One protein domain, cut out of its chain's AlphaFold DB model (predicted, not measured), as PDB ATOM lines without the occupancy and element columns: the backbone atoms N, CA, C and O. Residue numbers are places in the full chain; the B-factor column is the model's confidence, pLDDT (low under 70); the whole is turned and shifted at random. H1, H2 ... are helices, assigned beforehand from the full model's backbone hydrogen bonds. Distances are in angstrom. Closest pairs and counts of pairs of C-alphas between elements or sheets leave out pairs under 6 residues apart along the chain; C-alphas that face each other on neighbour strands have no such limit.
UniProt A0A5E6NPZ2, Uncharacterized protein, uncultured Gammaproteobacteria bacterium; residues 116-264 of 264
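What this domain is: This is residues 116 to 264 of the 264 residues of an uncharacterized protein of uncultured Gammaproteobacteria bacterium (UniProt A0A5E6NPZ2). A compact body of short helices and long loops has one long arm, H5 with the tail after it, which sticks out and makes most of the length. In the body H2 and H4 run side by side, H3 touches neither of them, and short H1 sits at the end far from the tail, with Glu 124 in it and Ile 264 the two residues whose C-alphas are farthest apart. The printed part has 149 residues with five named helices, H1 to H5 in order, and no named strand; the class is all helix. The whole is loose, with a radius of gyration of the C-alphas of 21.1 A, and spans 79 by 34 by 30 A.

How they stand to each other: Start at Phe 116 and go on to H1, residues 123 to 128, which touches no helix. Residues 129 to 159, a long link, lead to H2, residues 160 to 175. After a short link comes H3, residues 184 to 201, which is apart from H2. A long link of 13 residues then leads to H4, residues 215 to 225, which is apart from H3. Look in this link for residues 212 to 213, which pair in parallel with residues 154 to 155. H4 touches H2, with residues 163 to 170 of H2 alone; the closest C-alphas, those of Val 163 and Thr 219, are 6.7 A apart. These two run the same way at a shallow tilt of 19 degrees. Last comes H5, residues 232 to 257, which touches no helix and has a kink of 38 degrees near residue 239. In H1, H2, H3 and H4 every O i to N i+4 pair is within hydrogen-bond range; in H5 21 of 22 are.

Where its parts are: Find C-alpha 123 at (159.306, 120.638, 138.716); from there H1 runs 8.6 A to C-alpha 128. H2 runs 22.1 A from Leu 160 to Leu 175, and H3 runs 25.3 A from C-alpha 184 at (160.987, 128.549, 119.654) to Gln 201. H4 covers 15.8 A from Tyr 215 to Asp 225. H5, the longest helix, runs 34.9 A from Asn 232 to C-alpha 257 at (126.619, 84.328, 104.412).

The domain as a whole: Residues 231 to 264 stand free, and the body without them, 115 residues, spans 33 by 31 by 27 A. The two C-alphas farthest apart, those of Glu 124 and Ile 264, are 79.8 A apart. The printed part has no cut and ends at Ile 264, the chain's last residue. Mean pLDDT of the printed part is 81.1, and the model's confidence is low, under 70, in residues 231 to 264.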
ATOM      1  N   PHE A 116     146.171 113.656 133.926       87.31
ATOM      2  CA  PHE A 116     147.553 113.213 133.795       87.31
ATOM      3  C   PHE A 116     148.321 113.534 135.072       87.31
ATOM      4  O   PHE A 116     148.377 114.697 135.467       87.31
ATOM      5  N   ASP A 117     148.937 112.519 135.675       89.38
ATOM      6  CA  ASP A 117     149.950 112.717 136.705       89.38
ATOM      7  C   ASP A 117     151.345 112.589 136.083       89.38
ATOM      8  O   ASP A 117     151.726 111.537 135.568       89.38
ATOM      9  N   LEU A 118     152.090 113.692 136.104       90.25
ATOM     10  CA  LEU A 118     153.467 113.774 135.622       90.25
ATOM     11  C   LEU A 118     154.457 113.987 136.776       90.25
ATOM     12  O   LEU A 118     155.554 114.481 136.538       90.25
ATOM     13  N   SER A 119     154.085 113.647 138.017       90.94
ATOM     14  CA  SER A 119     154.877 113.841 139.247       90.94
ATOM     15  C   SER A 119     156.296 113.261 139.202       90.94
ATOM     16  O   SER A 119     157.175 113.770 139.894       90.94
ATOM     17  N   PHE A 120     156.544 112.270 138.344       91.94
ATOM     18  CA  PHE A 120     157.869 111.700 138.086       91.94
ATOM     19  C   PHE A 120     158.831 112.647 137.341       91.94
ATOM     20  O   PHE A 120     160.030 112.376 137.289       91.94
ATOM     21  N   LEU A 121     158.337 113.739 136.745       90.25
ATOM     22  CA  LEU A 121     159.159 114.737 136.056       90.25
ATOM     23  C   LEU A 121     159.641 115.848 137.014       90.25
ATOM     24  O   LEU A 121     158.904 116.254 137.921       90.25
ATOM     25  N   PRO A 122     160.838 116.425 136.772       89.69
ATOM     26  CA  PRO A 122     161.320 117.609 137.480       89.69
ATOM     27  C   PRO A 122     160.303 118.753 137.476       89.69
ATOM     28  O   PRO A 122     159.562 118.941 136.507       89.69
ATOM     29  N   LYS A 123     160.276 119.544 138.555       87.94
ATOM     30  CA  LYS A 123     159.306 120.638 138.716       87.94
ATOM     31  C   LYS A 123     159.376 121.649 137.568       87.94
ATOM     32  O   LYS A 123     158.323 122.001 137.054       87.94
ATOM     33  N   GLU A 124     160.568 122.038 137.105       84.31
ATOM     34  CA  GLU A 124     160.680 123.004 135.997       84.31
ATOM     35  C   GLU A 124     160.010 122.495 134.711       84.31
ATOM     36  O   GLU A 124     159.353 123.255 134.002       84.31
ATOM     37  N   ILE A 125     160.123 121.190 134.435       85.75
ATOM     38  CA  ILE A 125     159.480 120.551 133.282       85.75
ATOM     39  C   ILE A 125     157.962 120.492 133.477       85.75
ATOM     40  O   ILE A 125     157.213 120.796 132.552       85.75
ATOM     41  N   ARG A 126     157.488 120.131 134.675       87.25
ATOM     42  CA  ARG A 126     156.048 120.088 134.980       87.25
ATOM     43  C   ARG A 126     155.394 121.464 134.876       87.25
ATOM     44  O   ARG A 126     154.319 121.570 134.297       87.25
ATOM     45  N   ASP A 127     156.056 122.500 135.382       81.19
ATOM     46  CA  ASP A 127     155.554 123.876 135.348       81.19
ATOM     47  C   ASP A 127     155.440 124.389 133.896       81.19
ATOM     48  O   ASP A 127     154.499 125.111 133.554       81.19
ATOM     49  N   ASP A 128     156.344 123.956 133.008       78.62
ATOM     50  CA  ASP A 128     156.271 124.251 131.574       78.62
ATOM     51  C   ASP A 128     155.217 123.392 130.828       78.62
ATOM     52  O   ASP A 128     154.637 123.851 129.836       78.62
ATOM     53  N   ILE A 129     154.903 122.178 131.304       81.94
ATOM     54  CA  ILE A 129     153.861 121.293 130.746       81.94
ATOM     55  C   ILE A 129     152.567 121.460 131.536       81.94
ATOM     56  O   ILE A 129     152.112 120.580 132.265       81.94
ATOM     57  N   SER A 130     151.900 122.590 131.333       76.94
ATOM     58  CA  SER A 130     150.600 122.796 131.974       76.94
ATOM     59  C   SER A 130     149.458 122.023 131.289       76.94
ATOM     60  O   SER A 130     148.361 121.954 131.834       76.94
ATOM     61  N   SER A 131     149.645 121.560 130.044       87.19
ATOM     62  CA  SER A 131     148.648 120.810 129.266       87.19
ATOM     63  C   SER A 131     149.256 120.258 127.961       87.19
ATOM     64  O   SER A 131     150.061 120.957 127.334       87.19
ATOM     65  N   PRO A 132     148.839 119.068 127.485       91.12
ATOM     66  CA  PRO A 132     149.268 118.496 126.204       91.12
ATOM     67  C   PRO A 132     149.166 119.444 124.999       91.12
ATOM     68  O   PRO A 132     150.080 119.502 124.177       91.12
ATOM     69  N   ASN A 133     148.091 120.239 124.891       92.12
ATOM     70  CA  ASN A 133     147.918 121.197 123.786       92.12
ATOM     71  C   ASN A 133     148.895 122.379 123.805       92.12
ATOM     72  O   ASN A 133     148.841 123.189 122.883       92.12
ATOM     73  N   LYS A 134     149.761 122.515 124.814       92.38
ATOM     74  CA  LYS A 134     150.839 123.517 124.835       92.38
ATOM     75  C   LYS A 134     152.157 122.998 124.259       92.38
ATOM     76  O   LYS A 134     153.122 123.751 124.168       92.38
ATOM     77  N   LEU A 135     152.200 121.733 123.851       94.50
ATOM     78  CA  LEU A 135     153.361 121.124 123.217       94.50
ATOM     79  C   LEU A 135     153.278 121.275 121.697       94.50
ATOM     80  O   LEU A 135     152.226 121.055 121.082       94.50
ATOM     81  N   TYR A 136     154.408 121.596 121.068       95.69
ATOM     82  CA  TYR A 136     154.508 121.608 119.614       95.69
ATOM     83  C   TYR A 136     154.275 120.191 119.094       95.69
ATOM     84  O   TYR A 136     154.940 119.240 119.520       95.69
ATOM     85  N   LYS A 137     153.275 120.047 118.215       95.88
ATOM     86  CA  LYS A 137     152.790 118.757 117.708       95.88
ATOM     87  C   LYS A 137     152.408 117.766 118.814       95.88
ATOM     88  O   LYS A 137     152.453 116.568 118.563       95.88
ATOM     89  N   TYR A 138     152.030 118.232 120.006       96.44
ATOM     90  CA  TYR A 138     151.752 117.375 121.171       96.44
ATOM     91  C   TYR A 138     152.949 116.503 121.616       96.44
ATOM     92  O   TYR A 138     152.760 115.477 122.264       96.44
ATOM     93  N   MET A 139     154.175 116.886 121.240       96.31
ATOM     94  CA  MET A 139     155.392 116.091 121.464       96.31
ATOM     95  C   MET A 139     156.533 116.901 122.083       96.31
ATOM     96  O   MET A 139     157.202 116.416 122.992       96.31
ATOM     97  N   PHE A 140     156.776 118.113 121.576       95.31
ATOM     98  CA  PHE A 140     157.987 118.883 121.865       95.31
ATOM     99  C   PHE A 140     157.688 120.096 122.742       95.31
ATOM    100  O   PHE A 140     156.764 120.867 122.467       95.31
ATOM    101  N   MET A 141     158.507 120.300 123.771       92.06
ATOM    102  CA  MET A 141     158.463 121.503 124.597       92.06
ATOM    103  C   MET A 141     159.245 122.641 123.931       92.06
ATOM    104  O   MET A 141     160.423 122.467 123.633       92.06
ATOM    105  N   PRO A 142     158.667 123.844 123.754       89.50
ATOM    106  CA  PRO A 142     159.381 124.944 123.102       89.50
ATOM    107  C   PRO A 142     160.621 125.461 123.848       89.50
ATOM    108  O   PRO A 142     161.421 126.174 123.250       89.50
ATOM    109  N   LYS A 143     160.738 125.217 125.158       86.62
ATOM    110  CA  LYS A 143     161.851 125.686 126.005       86.62
ATOM    111  C   LYS A 143     162.864 124.590 126.351       86.62
ATOM    112  O   LYS A 143     163.982 124.919 126.730       86.62
ATOM    113  N   THR A 144     162.488 123.320 126.217       79.75
ATOM    114  CA  THR A 144     163.241 122.193 126.775       79.75
ATOM    115  C   THR A 144     163.607 121.226 125.667       79.75
ATOM    116  O   THR A 144     162.733 120.622 125.051       79.75
ATOM    117  N   ASN A 145     164.907 121.050 125.438       74.06
ATOM    118  CA  ASN A 145     165.398 120.313 124.275       74.06
ATOM    119  C   ASN A 145     165.571 118.806 124.496       74.06
ATOM    120  O   ASN A 145     165.876 118.141 123.521       74.06
ATOM    121  N   ASN A 146     165.359 118.257 125.702       84.56
ATOM    122  CA  ASN A 146     165.728 116.864 126.040       84.56
ATOM    123  C   ASN A 146     164.595 116.015 126.647       84.56
ATOM    124  O   ASN A 146     164.844 114.937 127.178       84.56
ATOM    125  N   CYS A 147     163.349 116.484 126.607       90.94
ATOM    126  CA  CYS A 147     162.204 115.716 127.087       90.94
ATOM    127  C   CYS A 147     161.062 115.836 126.077       90.94
ATOM    128  O   CYS A 147     160.719 116.932 125.625       90.94
ATOM    129  N   TYR A 148     160.520 114.683 125.690       93.88
ATOM    130  CA  TYR A 148     159.583 114.546 124.583       93.88
ATOM    131  C   TYR A 148     158.463 113.587 124.954       93.88
ATOM    132  O   TYR A 148     158.662 112.642 125.718       93.88
ATOM    133  N   PHE A 149     157.302 113.805 124.351       95.00
ATOM    134  CA  PHE A 149     156.098 113.036 124.619       95.00
ATOM    135  C   PHE A 149     155.715 112.190 123.408       95.00
ATOM    136  O   PHE A 149     155.630 112.691 122.288       95.00
ATOM    137  N   ILE A 150     155.451 110.906 123.647       97.25
ATOM    138  CA  ILE A 150     154.875 109.969 122.678       97.25
ATOM    139  C   ILE A 150     153.590 109.414 123.291       97.25
ATOM    140  O   ILE A 150     153.532 109.128 124.483       97.25
ATOM    141  N   GLY A 151     152.541 109.299 122.486       95.25
ATOM    142  CA  GLY A 151     151.215 108.864 122.912       95.25
ATOM    143  C   GLY A 151     150.424 109.923 123.680       95.25
ATOM    144  O   GLY A 151     149.311 109.642 124.114       95.25
ATOM    145  N   PHE A 152     150.936 111.152 123.818       94.19
ATOM    146  CA  PHE A 152     150.287 112.223 124.590       94.19
ATOM    147  C   PHE A 152     149.207 112.973 123.794       94.19
ATOM    148  O   PHE A 152     149.078 114.196 123.823       94.19
ATOM    149  N   VAL A 153     148.436 112.193 123.038       95.06
ATOM    150  CA  VAL A 153     147.360 112.610 122.144       95.06
ATOM    151  C   VAL A 153     146.200 111.634 122.263       95.06
ATOM    152  O   VAL A 153     146.387 110.441 122.481       95.06
ATOM    153  N   ARG A 154     144.980 112.122 122.063       94.25
ATOM    154  CA  ARG A 154     143.781 111.304 121.900       94.25
ATOM    155  C   ARG A 154     143.217 111.572 120.515       94.25
ATOM    156  O   ARG A 154     142.552 112.588 120.313       94.25
ATOM    157  N   PRO A 155     143.447 110.680 119.548       93.25
ATOM    158  CA  PRO A 155     142.853 110.862 118.243       93.25
ATOM    159  C   PRO A 155     141.325 110.692 118.336       93.25
ATOM    160  O   PRO A 155     140.825 109.784 119.003       93.25
ATOM    161  N   ASN A 156     140.569 111.585 117.693       88.06
ATOM    162  CA  ASN A 156     139.098 111.543 117.641       88.06
ATOM    163  C   ASN A 156     138.559 110.244 117.012       88.06
ATOM    164  O   ASN A 156     137.458 109.790 117.338       88.06
ATOM    165  N   LEU A 157     139.348 109.664 116.110       83.31
ATOM    166  CA  LEU A 157     139.126 108.420 115.386       83.31
ATOM    167  C   LEU A 157     140.453 107.680 115.219       83.31
ATOM    168  O   LEU A 157     141.515 108.274 115.304       83.31
ATOM    169  N   GLY A 158     140.410 106.393 114.894       81.88
ATOM    170  CA  GLY A 158     141.628 105.619 114.659       81.88
ATOM    171  C   GLY A 158     142.289 105.120 115.944       81.88
ATOM    172  O   GLY A 158     141.656 105.028 116.995       81.88
ATOM    173  N   SER A 159     143.549 104.714 115.809       87.12
ATOM    174  CA  SER A 159     144.282 103.930 116.804       87.12
ATOM    175  C   SER A 159     145.420 104.746 117.414       87.12
ATOM    176  O   SER A 159     146.269 105.263 116.686       87.12
ATOM    177  N   LEU A 160     145.457 104.844 118.747       93.50
ATOM    178  CA  LEU A 160     146.549 105.502 119.472       93.50
ATOM    179  C   LEU A 160     147.915 104.829 119.223       93.50
ATOM    180  O   LEU A 160     148.868 105.567 118.970       93.50
ATOM    181  N   PRO A 161     148.043 103.484 119.205       95.94
ATOM    182  CA  PRO A 161     149.284 102.820 118.805       95.94
ATOM    183  C   PRO A 161     149.844 103.292 117.459       95.94
ATOM    184  O   PRO A 161     151.028 103.595 117.364       95.94
ATOM    185  N   SER A 162     148.997 103.435 116.436       93.44
ATOM    186  CA  SER A 162     149.429 103.899 115.109       93.44
ATOM    187  C   SER A 162     149.916 105.350 115.134       93.44
ATOM    188  O   SER A 162     150.895 105.694 114.483       93.44
ATOM    189  N   VAL A 163     149.256 106.212 115.910       96.00
ATOM    190  CA  VAL A 163     149.710 107.598 116.088       96.00
ATOM    191  C   VAL A 163     151.031 107.646 116.860       96.00
ATOM    192  O   VAL A 163     151.921 108.412 116.498       96.00
ATOM    193  N   SER A 164     151.177 106.805 117.884       97.81
ATOM    194  CA  SER A 164     152.375 106.730 118.725       97.81
ATOM    195  C   SER A 164     153.588 106.213 117.948       97.81
ATOM    196  O   SER A 164     154.680 106.745 118.110       97.81
ATOM    197  N   GLU A 165     153.406 105.239 117.050       97.69
ATOM    198  CA  GLU A 165     154.453 104.777 116.123       97.69
ATOM    199  C   GLU A 165     154.942 105.912 115.217       97.69
ATOM    200  O   GLU A 165     156.149 106.135 115.087       97.69
ATOM    201  N   LEU A 166     154.018 106.693 114.653       96.81
ATOM    202  CA  LEU A 166     154.381 107.816 113.796       96.81
ATOM    203  C   LEU A 166     155.080 108.937 114.583       96.81
ATOM    204  O   LEU A 166     156.041 109.523 114.081       96.81
ATOM    205  N   GLN A 167     154.647 109.209 115.819       98.12
ATOM    206  CA  GLN A 167     155.355 110.112 116.733       98.12
ATOM    207  C   GLN A 167     156.765 109.591 117.052       98.12
ATOM    208  O   GLN A 167     157.721 110.360 116.995       98.12
ATOM    209  N   ALA A 168     156.931 108.292 117.312       98.31
ATOM    210  CA  ALA A 168     158.237 107.688 117.572       98.31
ATOM    211  C   ALA A 168     159.181 107.822 116.366       98.31
ATOM    212  O   ALA A 168     160.347 108.182 116.527       98.31
ATOM    213  N   ARG A 169     158.677 107.623 115.143       98.06
ATOM    214  CA  ARG A 169     159.447 107.860 113.908       98.06
ATOM    215  C   ARG A 169     159.829 109.317 113.726       98.06
ATOM    216  O   ARG A 169     160.958 109.596 113.328       98.06
ATOM    217  N   TYR A 170     158.911 110.233 114.018       98.06
ATOM    218  CA  TYR A 170     159.185 111.665 113.981       98.06
ATOM    219  C   TYR A 170     160.299 112.032 114.966       98.06
ATOM    220  O   TYR A 170     161.269 112.681 114.582       98.06
ATOM    221  N   LEU A 171     160.204 111.554 116.210       97.75
ATOM    222  CA  LEU A 171     161.227 111.782 117.225       97.75
ATOM    223  C   LEU A 171     162.575 111.173 116.818       97.75
ATOM    224  O   LEU A 171     163.591 111.853 116.886       97.75
ATOM    225  N   SER A 172     162.594 109.929 116.335       97.88
ATOM    226  CA  SER A 172     163.819 109.268 115.867       97.88
ATOM    227  C   SER A 172     164.480 110.023 114.709       97.88
ATOM    228  O   SER A 172     165.698 110.209 114.711       97.88
ATOM    229  N   ALA A 173     163.698 110.515 113.742       97.62
ATOM    230  CA  ALA A 173     164.220 111.322 112.644       97.62
ATOM    231  C   ALA A 173     164.822 112.647 113.138       97.62
ATOM    232  O   ALA A 173     165.868 113.054 112.633       97.62
ATOM    233  N   TYR A 174     164.194 113.290 114.127       96.19
ATOM    234  CA  TYR A 174     164.716 114.505 114.752       96.19
ATOM    235  C   TYR A 174     166.028 114.238 115.501       96.19
ATOM    236  O   TYR A 174     167.029 114.887 115.219       96.19
ATOM    237  N   LEU A 175     166.058 113.224 116.371       96.12
ATOM    238  CA  LEU A 175     167.256 112.840 117.129       96.12
ATOM    239  C   LEU A 175     168.414 112.389 116.225       96.12
ATOM    240  O   LEU A 175     169.576 112.560 116.578       96.12
ATOM    241  N   SER A 176     168.111 111.849 115.041       96.94
ATOM    242  CA  SER A 176     169.113 111.467 114.033       96.94
ATOM    243  C   SER A 176     169.511 112.616 113.096       96.94
ATOM    244  O   SER A 176     170.139 112.360 112.070       96.94
ATOM    245  N   ASN A 177     169.091 113.856 113.371       95.88
ATOM    246  CA  ASN A 177     169.325 115.039 112.531       95.88
ATOM    247  C   ASN A 177     168.801 114.925 111.081       95.88
ATOM    248  O   ASN A 177     169.236 115.660 110.197       95.88
ATOM    249  N   LYS A 178     167.848 114.021 110.811       96.44
ATOM    250  CA  LYS A 178     167.209 113.875 109.485       96.44
ATOM    251  C   LYS A 178     166.124 114.925 109.245       96.44
ATOM    252  O   LYS A 178     165.795 115.218 108.098       96.44
ATOM    253  N   ILE A 179     165.558 115.461 110.324       95.38
ATOM    254  CA  ILE A 179     164.641 116.602 110.322       95.38
ATOM    255  C   ILE A 179     165.066 117.581 111.418       95.38
ATOM    256  O   ILE A 179     165.661 117.176 112.416       95.38
ATOM    257  N   SER A 180     164.726 118.855 111.256       94.00
ATOM    258  CA  SER A 180     164.939 119.891 112.266       94.00
ATOM    259  C   SER A 180     163.605 120.443 112.761       94.00
ATOM    260  O   SER A 180     162.623 120.516 112.019       94.00
ATOM    261  N   LEU A 181     163.566 120.828 114.037       94.56
ATOM    262  CA  LEU A 181     162.440 121.571 114.593       94.56
ATOM    263  C   LEU A 181     162.580 123.057 114.239       94.56
ATOM    264  O   LEU A 181     163.700 123.568 114.153       94.56
ATOM    265  N   PRO A 182     161.463 123.780 114.054       95.12
ATOM    266  CA  PRO A 182     161.525 125.222 113.893       95.12
ATOM    267  C   PRO A 182     161.973 125.894 115.200       95.12
ATOM    268  O   PRO A 182     161.914 125.303 116.279       95.12
ATOM    269  N   ASN A 183     162.386 127.161 115.120       95.50
ATOM    270  CA  ASN A 183     162.770 127.920 116.309       95.50
ATOM    271  C   ASN A 183     161.607 128.060 117.319       95.50
ATOM    272  O   ASN A 183     160.429 127.875 116.996       95.50
ATOM    273  N   GLN A 184     161.943 128.444 118.552       94.75
ATOM    274  CA  GLN A 184     160.987 128.549 119.654       94.75
ATOM    275  C   GLN A 184     159.798 129.480 119.367       94.75
ATOM    276  O   GLN A 184     158.664 129.151 119.722       94.75
ATOM    277  N   ALA A 185     160.032 130.635 118.738       96.44
ATOM    278  CA  ALA A 185     158.969 131.587 118.419       96.44
ATOM    279  C   ALA A 185     157.961 130.978 117.429       96.44
ATOM    280  O   ALA A 185     156.747 131.055 117.632       96.44
ATOM    281  N   THR A 186     158.463 130.285 116.409       97.19
ATOM    282  CA  THR A 186     157.641 129.570 115.433       97.19
ATOM    283  C   THR A 186     156.887 128.406 116.075       97.19
ATOM    284  O   THR A 186     155.692 128.263 115.826       97.19
ATOM    285  N   MET A 187     157.520 127.622 116.958       96.38
ATOM    286  CA  MET A 187     156.831 126.557 117.703       96.38
ATOM    287  C   MET A 187     155.646 127.103 118.505       96.38
ATOM    288  O   MET A 187     154.548 126.555 118.411       96.38
ATOM    289  N   LYS A 188     155.832 128.214 119.232       95.75
ATOM    290  CA  LYS A 188     154.758 128.883 119.987       95.75
ATOM    291  C   LYS A 188     153.608 129.324 119.075       95.75
ATOM    292  O   LYS A 188     152.450 129.073 119.397       95.75
ATOM    293  N   LYS A 189     153.907 129.903 117.908       97.44
ATOM    294  CA  LYS A 189     152.878 130.272 116.918       97.44
ATOM    295  C   LYS A 189     152.118 129.047 116.393       97.44
ATOM    296  O   LYS A 189     150.896 129.085 116.276       97.44
ATOM    297  N   CYS A 190     152.820 127.950 116.109       96.62
ATOM    298  CA  CYS A 190     152.196 126.700 115.682       96.62
ATOM    299  C   CYS A 190     151.295 126.096 116.765       96.62
ATOM    300  O   CYS A 190     150.235 125.578 116.427       96.62
ATOM    301  N   ILE A 191     151.687 126.182 118.038       96.19
ATOM    302  CA  ILE A 191     150.877 125.732 119.179       96.19
ATOM    303  C   ILE A 191     149.555 126.500 119.241       96.19
ATOM    304  O   ILE A 191     148.502 125.874 119.311       96.19
ATOM    305  N   LEU A 192     149.590 127.831 119.137       96.81
ATOM    306  CA  LEU A 192     148.371 128.647 119.126       96.81
ATOM    307  C   LEU A 192     147.461 128.269 117.951       96.81
ATOM    308  O   LEU A 192     146.281 127.994 118.137       96.81
ATOM    309  N   ASN A 193     148.021 128.143 116.745       96.25
ATOM    310  CA  ASN A 193     147.242 127.731 115.577       96.25
ATOM    311  C   ASN A 193     146.657 126.310 115.720       96.25
ATOM    312  O   ASN A 193     145.537 126.044 115.285       96.25
ATOM    313  N   GLN A 194     147.402 125.388 116.334       94.94
ATOM    314  CA  GLN A 194     146.943 124.034 116.645       94.94
ATOM    315  C   GLN A 194     145.771 124.056 117.633       94.94
ATOM    316  O   GLN A 194     144.806 123.316 117.434       94.94
ATOM    317  N   GLN A 195     145.845 124.893 118.673       95.25
ATOM    318  CA  GLN A 195     144.779 125.080 119.657       95.25
ATOM    319  C   GLN A 195     143.519 125.642 118.998       95.25
ATOM    320  O   GLN A 195     142.469 125.018 119.112       95.25
ATOM    321  N   GLU A 196     143.633 126.719 118.220       95.31
ATOM    322  CA  GLU A 196     142.502 127.312 117.488       95.31
ATOM    323  C   GLU A 196     141.862 126.318 116.513       95.31
ATOM    324  O   GLU A 196     140.646 126.133 116.502       95.31
ATOM    325  N   THR A 197     142.681 125.589 115.748       92.50
ATOM    326  CA  THR A 197     142.185 124.563 114.817       92.50
ATOM    327  C   THR A 197     141.457 123.441 115.559       92.50
ATOM    328  O   THR A 197     140.409 122.975 115.112       92.50
ATOM    329  N   SER A 198     141.993 122.997 116.697       92.94
ATOM    330  CA  SER A 198     141.400 121.915 117.492       92.94
ATOM    331  C   SER A 198     140.122 122.373 118.193       92.94
ATOM    332  O   SER A 198     139.151 121.622 118.215       92.94
ATOM    333  N   LYS A 199     140.082 123.612 118.693       93.62
ATOM    334  CA  LYS A 199     138.893 124.235 119.281       93.62
ATOM    335  C   LYS A 199     137.789 124.410 118.246       93.62
ATOM    336  O   LYS A 199     136.639 124.071 118.509       93.62
ATOM    337  N   TRP A 200     138.143 124.848 117.038       90.88
ATOM    338  CA  TRP A 200     137.208 124.899 115.921       90.88
ATOM    339  C   TRP A 200     136.712 123.501 115.534       90.88
ATOM    340  O   TRP A 200     135.515 123.313 115.327       90.88
ATOM    341  N   GLN A 201     137.588 122.496 115.456       89.50
ATOM    342  CA  GLN A 201     137.189 121.138 115.079       89.50
ATOM    343  C   GLN A 201     136.308 120.475 116.150       89.50
ATOM    344  O   GLN A 201     135.328 119.822 115.789       89.50
ATOM    345  N   PHE A 202     136.633 120.661 117.433       91.69
ATOM    346  CA  PHE A 202     136.034 119.977 118.585       91.69
ATOM    347  C   PHE A 202     135.481 120.956 119.637       91.69
ATOM    348  O   PHE A 202     135.922 120.927 120.789       91.69
ATOM    349  N   PRO A 203     134.493 121.801 119.295       89.12
ATOM    350  CA  PRO A 203     134.062 122.913 120.149       89.12
ATOM    351  C   PRO A 203     133.512 122.484 121.517       89.12
ATOM    352  O   PRO A 203     133.547 123.264 122.460       89.12
ATOM    353  N   VAL A 204     133.025 121.245 121.635       87.81
ATOM    354  CA  VAL A 204     132.448 120.699 122.876       87.81
ATOM    355  C   VAL A 204     133.473 119.924 123.709       87.81
ATOM    356  O   VAL A 204     133.385 119.897 124.934       87.81
ATOM    357  N   ASP A 205     134.447 119.275 123.066       90.50
ATOM    358  CA  ASP A 205     135.385 118.374 123.748       90.50
ATOM    359  C   ASP A 205     136.739 119.012 124.054       90.50
ATOM    360  O   ASP A 205     137.432 118.522 124.942       90.50
ATOM    361  N   PHE A 206     137.128 120.071 123.338       91.75
ATOM    362  CA  PHE A 206     138.477 120.639 123.400       91.75
ATOM    363  C   PHE A 206     138.903 121.039 124.819       91.75
ATOM    364  O   PHE A 206     139.998 120.679 125.245       91.75
ATOM    365  N   GLU A 207     138.028 121.718 125.565       89.88
ATOM    366  CA  GLU A 207     138.339 122.181 126.927       89.88
ATOM    367  C   GLU A 207     138.484 121.008 127.912       89.88
ATOM    368  O   GLU A 207     139.360 121.001 128.771       89.88
ATOM    369  N   ARG A 208     137.656 119.967 127.758       89.69
ATOM    370  CA  ARG A 208     137.665 118.779 128.626       89.69
ATOM    371  C   ARG A 208     138.788 117.802 128.277       89.69
ATOM    372  O   ARG A 208     139.263 117.061 129.133       89.69
ATOM    373  N   VAL A 209     139.180 117.746 127.007       92.44
ATOM    374  CA  VAL A 209     140.132 116.778 126.465       92.44
ATOM    375  C   VAL A 209     141.201 117.527 125.689       92.44
ATOM    376  O   VAL A 209     141.264 117.492 124.463       92.44
ATOM    377  N   SER A 210     142.095 118.179 126.425       91.56
ATOM    378  CA  SER A 210     143.126 119.054 125.861       91.56
ATOM    379  C   SER A 210     144.137 118.357 124.944       91.56
ATOM    380  O   SER A 210     144.896 119.020 124.253       91.56
ATOM    381  N   HIS A 211     144.172 117.028 124.908       93.25
ATOM    382  CA  HIS A 211     145.031 116.239 124.022       93.25
ATOM    383  C   HIS A 211     144.280 115.712 122.789       93.25
ATOM    384  O   HIS A 211     144.807 114.864 122.072       93.25
ATOM    385  N   ILE A 212     143.045 116.164 122.536       94.94
ATOM    386  CA  ILE A 212     142.267 115.715 121.380       94.94
ATOM    387  C   ILE A 212     142.893 116.184 120.063       94.94
ATOM    388  O   ILE A 212     143.230 117.356 119.893       94.94
ATOM    389  N   VAL A 213     143.013 115.268 119.100       94.25
ATOM    390  CA  VAL A 213     143.513 115.574 117.755       94.25
ATOM    391  C   VAL A 213     142.616 114.984 116.677       94.25
ATOM    392  O   VAL A 213     142.057 113.898 116.842       94.25
ATOM    393  N   ASP A 214     142.514 115.670 115.539       92.25
ATOM    394  CA  ASP A 214     141.965 115.053 114.335       92.25
ATOM    395  C   ASP A 214     142.991 114.078 113.759       92.25
ATOM    396  O   ASP A 214     144.069 114.485 113.316       92.25
ATOM    397  N   TYR A 215     142.659 112.788 113.772       90.44
ATOM    398  CA  TYR A 215     143.570 111.718 113.370       90.44
ATOM    399  C   TYR A 215     144.176 111.955 111.990       90.44
ATOM    400  O   TYR A 215     145.390 111.841 111.810       90.44
ATOM    401  N   ARG A 216     143.343 112.319 111.009       86.81
ATOM    402  CA  ARG A 216     143.770 112.488 109.619       86.81
ATOM    403  C   ARG A 216     144.705 113.680 109.473       86.81
ATOM    404  O   ARG A 216     145.764 113.548 108.864       86.81
ATOM    405  N   ASN A 217     144.327 114.835 110.009       90.06
ATOM    406  CA  ASN A 217     145.120 116.054 109.886       90.06
ATOM    407  C   ASN A 217     146.437 115.941 110.658       90.06
ATOM    408  O   ASN A 217     147.488 116.315 110.130       90.06
ATOM    409  N   TYR A 218     146.397 115.370 111.863       94.31
ATOM    410  CA  TYR A 218     147.573 115.187 112.706       94.31
ATOM    411  C   TYR A 218     148.588 114.228 112.073       94.31
ATOM    412  O   TYR A 218     149.737 114.607 111.838       94.31
ATOM    413  N   THR A 219     148.154 113.021 111.691       93.12
ATOM    414  CA  THR A 219     149.039 112.034 111.046       93.12
ATOM    415  C   THR A 219     149.573 112.538 109.707       93.12
ATOM    416  O   THR A 219     150.761 112.395 109.427       93.12
ATOM    417  N   ARG A 220     148.746 113.220 108.898       92.38
ATOM    418  CA  ARG A 220     149.191 113.864 107.651       92.38
ATOM    419  C   ARG A 220     150.249 114.934 107.899       92.38
ATOM    420  O   ARG A 220     151.175 115.033 107.101       92.38
ATOM    421  N   SER A 221     150.124 115.733 108.961       93.81
ATOM    422  CA  SER A 221     151.134 116.737 109.312       93.81
ATOM    423  C   SER A 221     152.477 116.080 109.637       93.81
ATOM    424  O   SER A 221     153.485 116.470 109.055       93.81
ATOM    425  N   LEU A 222     152.500 115.052 110.492       95.50
ATOM    426  CA  LEU A 222     153.735 114.333 110.830       95.50
ATOM    427  C   LEU A 222     154.348 113.627 109.612       95.50
ATOM    428  O   LEU A 222     155.546 113.732 109.364       95.50
ATOM    429  N   ALA A 223     153.523 112.943 108.817       93.81
ATOM    430  CA  ALA A 223     153.981 112.198 107.649       93.81
ATOM    431  C   ALA A 223     154.547 113.104 106.543       93.81
ATOM    432  O   ALA A 223     155.463 112.695 105.829       93.81
ATOM    433  N   LYS A 224     154.019 114.325 106.385       92.50
ATOM    434  CA  LYS A 224     154.547 115.311 105.429       92.50
ATOM    435  C   LYS A 224     155.945 115.777 105.809       92.50
ATOM    436  O   LYS A 224     156.822 115.762 104.953       92.50
ATOM    437  N   ASP A 225     156.147 116.142 107.069       93.31
ATOM    438  CA  ASP A 225     157.456 116.572 107.571       93.31
ATOM    439  C   ASP A 225     158.492 115.448 107.437       93.31
ATOM    440  O   ASP A 225     159.629 115.683 107.039       93.31
ATOM    441  N   LEU A 226     158.067 114.206 107.687       93.88
ATOM    442  CA  LEU A 226     158.869 113.001 107.483       93.88
ATOM    443  C   LEU A 226     159.075 112.627 106.004       93.88
ATOM    444  O   LEU A 226     159.826 111.698 105.721       93.88
ATOM    445  N   LYS A 227     158.399 113.298 105.060       91.56
ATOM    446  CA  LYS A 227     158.375 112.961 103.624       91.56
ATOM    447  C   LYS A 227     157.934 111.518 103.326       91.56
ATOM    448  O   LYS A 227     158.293 110.951 102.301       91.56
ATOM    449  N   VAL A 228     157.116 110.936 104.204       88.81
ATOM    450  CA  VAL A 228     156.526 109.591 104.050       88.81
ATOM    451  C   VAL A 228     155.037 109.641 103.718       88.81
ATOM    452  O   VAL A 228     154.383 108.604 103.629       88.81
ATOM    453  N   TYR A 229     154.472 110.843 103.561       84.44
ATOM    454  CA  TYR A 229     153.081 110.989 103.161       84.44
ATOM    455  C   TYR A 229     152.885 110.432 101.738       84.44
ATOM    456  O   TYR A 229     153.580 110.874 100.820       84.44
ATOM    457  N   PRO A 230     151.942 109.498 101.529       73.75
ATOM    458  CA  PRO A 230     151.753 108.848 100.240       73.75
ATOM    459  C   PRO A 230     151.386 109.849  99.139       73.75
ATOM    460  O   PRO A 230     150.540 110.727  99.328       73.75
ATOM    461  N   ASN A 231     152.004 109.706  97.964       68.56
ATOM    462  CA  ASN A 231     151.695 110.552  96.817       68.56
ATOM    463  C   ASN A 231     150.349 110.110  96.210       68.56
ATOM    464  O   ASN A 231     150.214 108.980  95.739       68.56
ATOM    465  N   ASN A 232     149.338 110.985  96.249       60.22
ATOM    466  CA  ASN A 232     147.940 110.637  95.944       60.22
ATOM    467  C   ASN A 232     147.743 110.037  94.531       60.22
ATOM    468  O   ASN A 232     146.823 109.248  94.338       60.22
ATOM    469  N   GLY A 233     148.602 110.375  93.560       58.88
ATOM    470  CA  GLY A 233     148.513 109.868  92.181       58.88
ATOM    471  C   GLY A 233     148.803 108.370  92.037       58.88
ATOM    472  O   GLY A 233     148.149 107.692  91.252       58.88
ATOM    473  N   ILE A 234     149.714 107.824  92.850       54.25
ATOM    474  CA  ILE A 234     150.050 106.388  92.849       54.25
ATOM    475  C   ILE A 234     148.932 105.587  93.536       54.25
ATOM    476  O   ILE A 234     148.542 104.508  93.085       54.25
ATOM    477  N   TYR A 235     148.346 106.160  94.590       50.16
ATOM    478  CA  TYR A 235     147.251 105.538  95.325       50.16
ATOM    479  C   TYR A 235     145.910 105.602  94.603       50.16
ATOM    480  O   TYR A 235     145.102 104.720  94.837       50.16
ATOM    481  N   PHE A 236     145.648 106.558  93.709       50.69
ATOM    482  CA  PHE A 236     144.422 106.512  92.902       50.69
ATOM    483  C   PHE A 236     144.346 105.199  92.100       50.69
ATOM    484  O   PHE A 236     143.334 104.511  92.161       50.69
ATOM    485  N   PHE A 237     145.451 104.774  91.477       48.56
ATOM    486  CA  PHE A 237     145.536 103.504  90.744       48.56
ATOM    487  C   PHE A 237     145.611 102.266  91.655       48.56
ATOM    488  O   PHE A 237     144.973 101.247  91.371       48.56
ATOM    489  N   GLN A 238     146.327 102.339  92.782       45.44
ATOM    490  CA  GLN A 238     146.386 101.228  93.744       45.44
ATOM    491  C   GLN A 238     145.095 101.048  94.556       45.44
ATOM    492  O   GLN A 238     144.749  99.922  94.881       45.44
ATOM    493  N   ILE A 239     144.351 102.112  94.866       49.53
ATOM    494  CA  ILE A 239     143.032 102.057  95.515       49.53
ATOM    495  C   ILE A 239     141.958 101.691  94.495       49.53
ATOM    496  O   ILE A 239     141.004 101.033  94.875       49.53
ATOM    497  N   PHE A 240     142.090 102.018  93.209       49.38
ATOM    498  CA  PHE A 240     141.174 101.459  92.210       49.38
ATOM    499  C   PHE A 240     141.322  99.931  92.149       49.38
ATOM    500  O   PHE A 240     140.343  99.199  92.245       49.38
ATOM    501  N   THR A 241     142.557  99.426  92.123       49.59
ATOM    502  CA  THR A 241     142.844  97.979  92.071       49.59
ATOM    503  C   THR A 241     142.622  97.249  93.411       49.59
ATOM    504  O   THR A 241     142.052  96.156  93.426       49.59
ATOM    505  N   CYS A 242     142.981  97.840  94.556       42.75
ATOM    506  CA  CYS A 242     142.704  97.287  95.895       42.75
ATOM    507  C   CYS A 242     141.275  97.545  96.377       42.75
ATOM    508  O   CYS A 242     140.735  96.736  97.120       42.75
ATOM    509  N   GLY A 243     140.652  98.646  95.973       44.22
ATOM    510  CA  GLY A 243     139.259  98.982  96.262       44.22
ATOM    511  C   GLY A 243     138.314  98.035  95.543       44.22
ATOM    512  O   GLY A 243     137.385  97.548  96.171       44.22
ATOM    513  N   ILE A 244     138.626  97.654  94.298       49.03
ATOM    514  CA  ILE A 244     137.984  96.519  93.625       49.03
ATOM    515  C   ILE A 244     138.146  95.248  94.472       49.03
ATOM    516  O   ILE A 244     137.150  94.601  94.771       49.03
ATOM    517  N   ARG A 245     139.350  94.917  94.960       39.69
ATOM    518  CA  ARG A 245     139.555  93.733  95.825       39.69
ATOM    519  C   ARG A 245     138.829  93.797  97.170       39.69
ATOM    520  O   ARG A 245     138.326  92.773  97.602       39.69
ATOM    521  N   LEU A 246     138.744  94.953  97.827       39.47
ATOM    522  CA  LEU A 246     137.991  95.140  99.074       39.47
ATOM    523  C   LEU A 246     136.484  95.039  98.826       39.47
ATOM    524  O   LEU A 246     135.801  94.345  99.570       39.47
ATOM    525  N   ILE A 247     135.978  95.652  97.754       45.38
ATOM    526  CA  ILE A 247     134.587  95.508  97.311       45.38
ATOM    527  C   ILE A 247     134.287  94.032  97.006       45.38
ATOM    528  O   ILE A 247     133.315  93.501  97.529       45.38
ATOM    529  N   PHE A 248     135.155  93.328  96.273       43.09
ATOM    530  CA  PHE A 248     135.016  91.890  96.019       43.09
ATOM    531  C   PHE A 248     135.160  91.035  97.283       43.09
ATOM    532  O   PHE A 248     134.466  90.033  97.398       43.09
ATOM    533  N   PHE A 249     135.993  91.416  98.252       40.44
ATOM    534  CA  PHE A 249     136.124  90.704  99.526       40.44
ATOM    535  C   PHE A 249     134.853  90.843 100.375       40.44
ATOM    536  O   PHE A 249     134.361  89.855 100.916       40.44
ATOM    537  N   PHE A 250     134.265  92.042 100.435       36.84
ATOM    538  CA  PHE A 250     132.980  92.268 101.101       36.84
ATOM    539  C   PHE A 250     131.814  91.594 100.355       36.84
ATOM    540  O   PHE A 250     130.985  90.961 101.001       36.84
ATOM    541  N   ILE A 251     131.783  91.628  99.017       43.44
ATOM    542  CA  ILE A 251     130.763  90.943  98.198       43.44
ATOM    543  C   ILE A 251     130.895  89.412  98.292       43.44
ATOM    544  O   ILE A 251     129.894  88.716  98.423       43.44
ATOM    545  N   SER A 252     132.111  88.866  98.272       37.31
ATOM    546  CA  SER A 252     132.359  87.421  98.380       37.31
ATOM    547  C   SER A 252     131.949  86.877  99.749       37.31
ATOM    548  O   SER A 252     131.308  85.829  99.823       37.31
ATOM    549  N   ARG A 253     132.241  87.613 100.827       37.25
ATOM    550  CA  ARG A 253     131.821  87.249 102.187       37.25
ATOM    551  C   ARG A 253     130.307  87.399 102.383       37.25
ATOM    552  O   ARG A 253     129.702  86.612 103.103       37.25
ATOM    553  N   TYR A 254     129.689  88.354 101.690       42.78
ATOM    554  CA  TYR A 254     128.236  88.530 101.634       42.78
ATOM    555  C   TYR A 254     127.534  87.367 100.907       42.78
ATOM    556  O   TYR A 254     126.548  86.840 101.410       42.78
ATOM    557  N   LEU A 255     128.087  86.892  99.783       41.19
ATOM    558  CA  LEU A 255     127.575  85.732  99.036       41.19
ATOM    559  C   LEU A 255     127.750  84.395  99.780       41.19
ATOM    560  O   LEU A 255     127.008  83.449  99.527       41.19
ATOM    561  N   GLN A 256     128.711  84.301 100.703       39.47
ATOM    562  CA  GLN A 256     128.910  83.110 101.538       39.47
ATOM    563  C   GLN A 256     127.979  83.065 102.761       39.47
ATOM    564  O   GLN A 256     127.674  81.975 103.239       39.47
ATOM    565  N   ASN A 257     127.492  84.219 103.236       36.59
ATOM    566  CA  ASN A 257     126.619  84.328 104.412       36.59
ATOM    567  C   ASN A 257     125.123  84.473 104.083       36.59
ATOM    568  O   ASN A 257     124.309  84.576 104.999       36.59
ATOM    569  N   THR A 258     124.719  84.456 102.809       34.31
ATOM    570  CA  THR A 258     123.297  84.320 102.464       34.31
ATOM    571  C   THR A 258     122.837  82.890 102.753       34.31
ATOM    572  O   THR A 258     123.354  81.966 102.117       34.31
ATOM    573  N   PRO A 259     121.872  82.663 103.666       37.34
ATOM    574  CA  PRO A 259     121.317  81.334 103.863       37.34
ATOM    575  C   PRO A 259     120.701  80.882 102.539       37.34
ATOM    576  O   PRO A 259     119.846  81.569 101.972       37.34
ATOM    577  N   LYS A 260     121.162  79.738 102.019       37.56
ATOM    578  CA  LYS A 260     120.497  79.066 100.901       37.56
ATOM    579  C   LYS A 260     119.042  78.883 101.323       37.56
ATOM    580  O   LYS A 260     118.782  78.156 102.278       37.56
ATOM    581  N   ARG A 261     118.107  79.555 100.642       35.88
ATOM    582  CA  ARG A 261     116.687  79.202 100.721       35.88
ATOM    583  C   ARG A 261     116.603  77.723 100.364       35.88
ATOM    584  O   ARG A 261     116.804  77.366  99.207       35.88
ATOM    585  N   SER A 262     116.379  76.874 101.360       31.78
ATOM    586  CA  SER A 262     115.952  75.504 101.139       31.78
ATOM    587  C   SER A 262     114.557  75.586 100.537       31.78
ATOM    588  O   SER A 262     113.578  75.826 101.234       31.78
ATOM    589  N   THR A 263     114.488  75.483  99.217       36.44
ATOM    590  CA  THR A 263     113.298  75.007  98.528       36.44
ATOM    591  C   THR A 263     113.037  73.582  98.997       36.44
ATOM    592  O   THR A 263     113.852  72.716  98.688       36.44
ATOM    593  N   ILE A 264     111.969  73.392  99.772       34.03
ATOM    594  CA  ILE A 264     110.913  72.371  99.647       34.03
ATOM    595  C   ILE A 264     109.676  72.981 100.312       34.03
ATOM    596  O   ILE A 264     109.832  73.522 101.430       34.03
TER     597      ILE A 264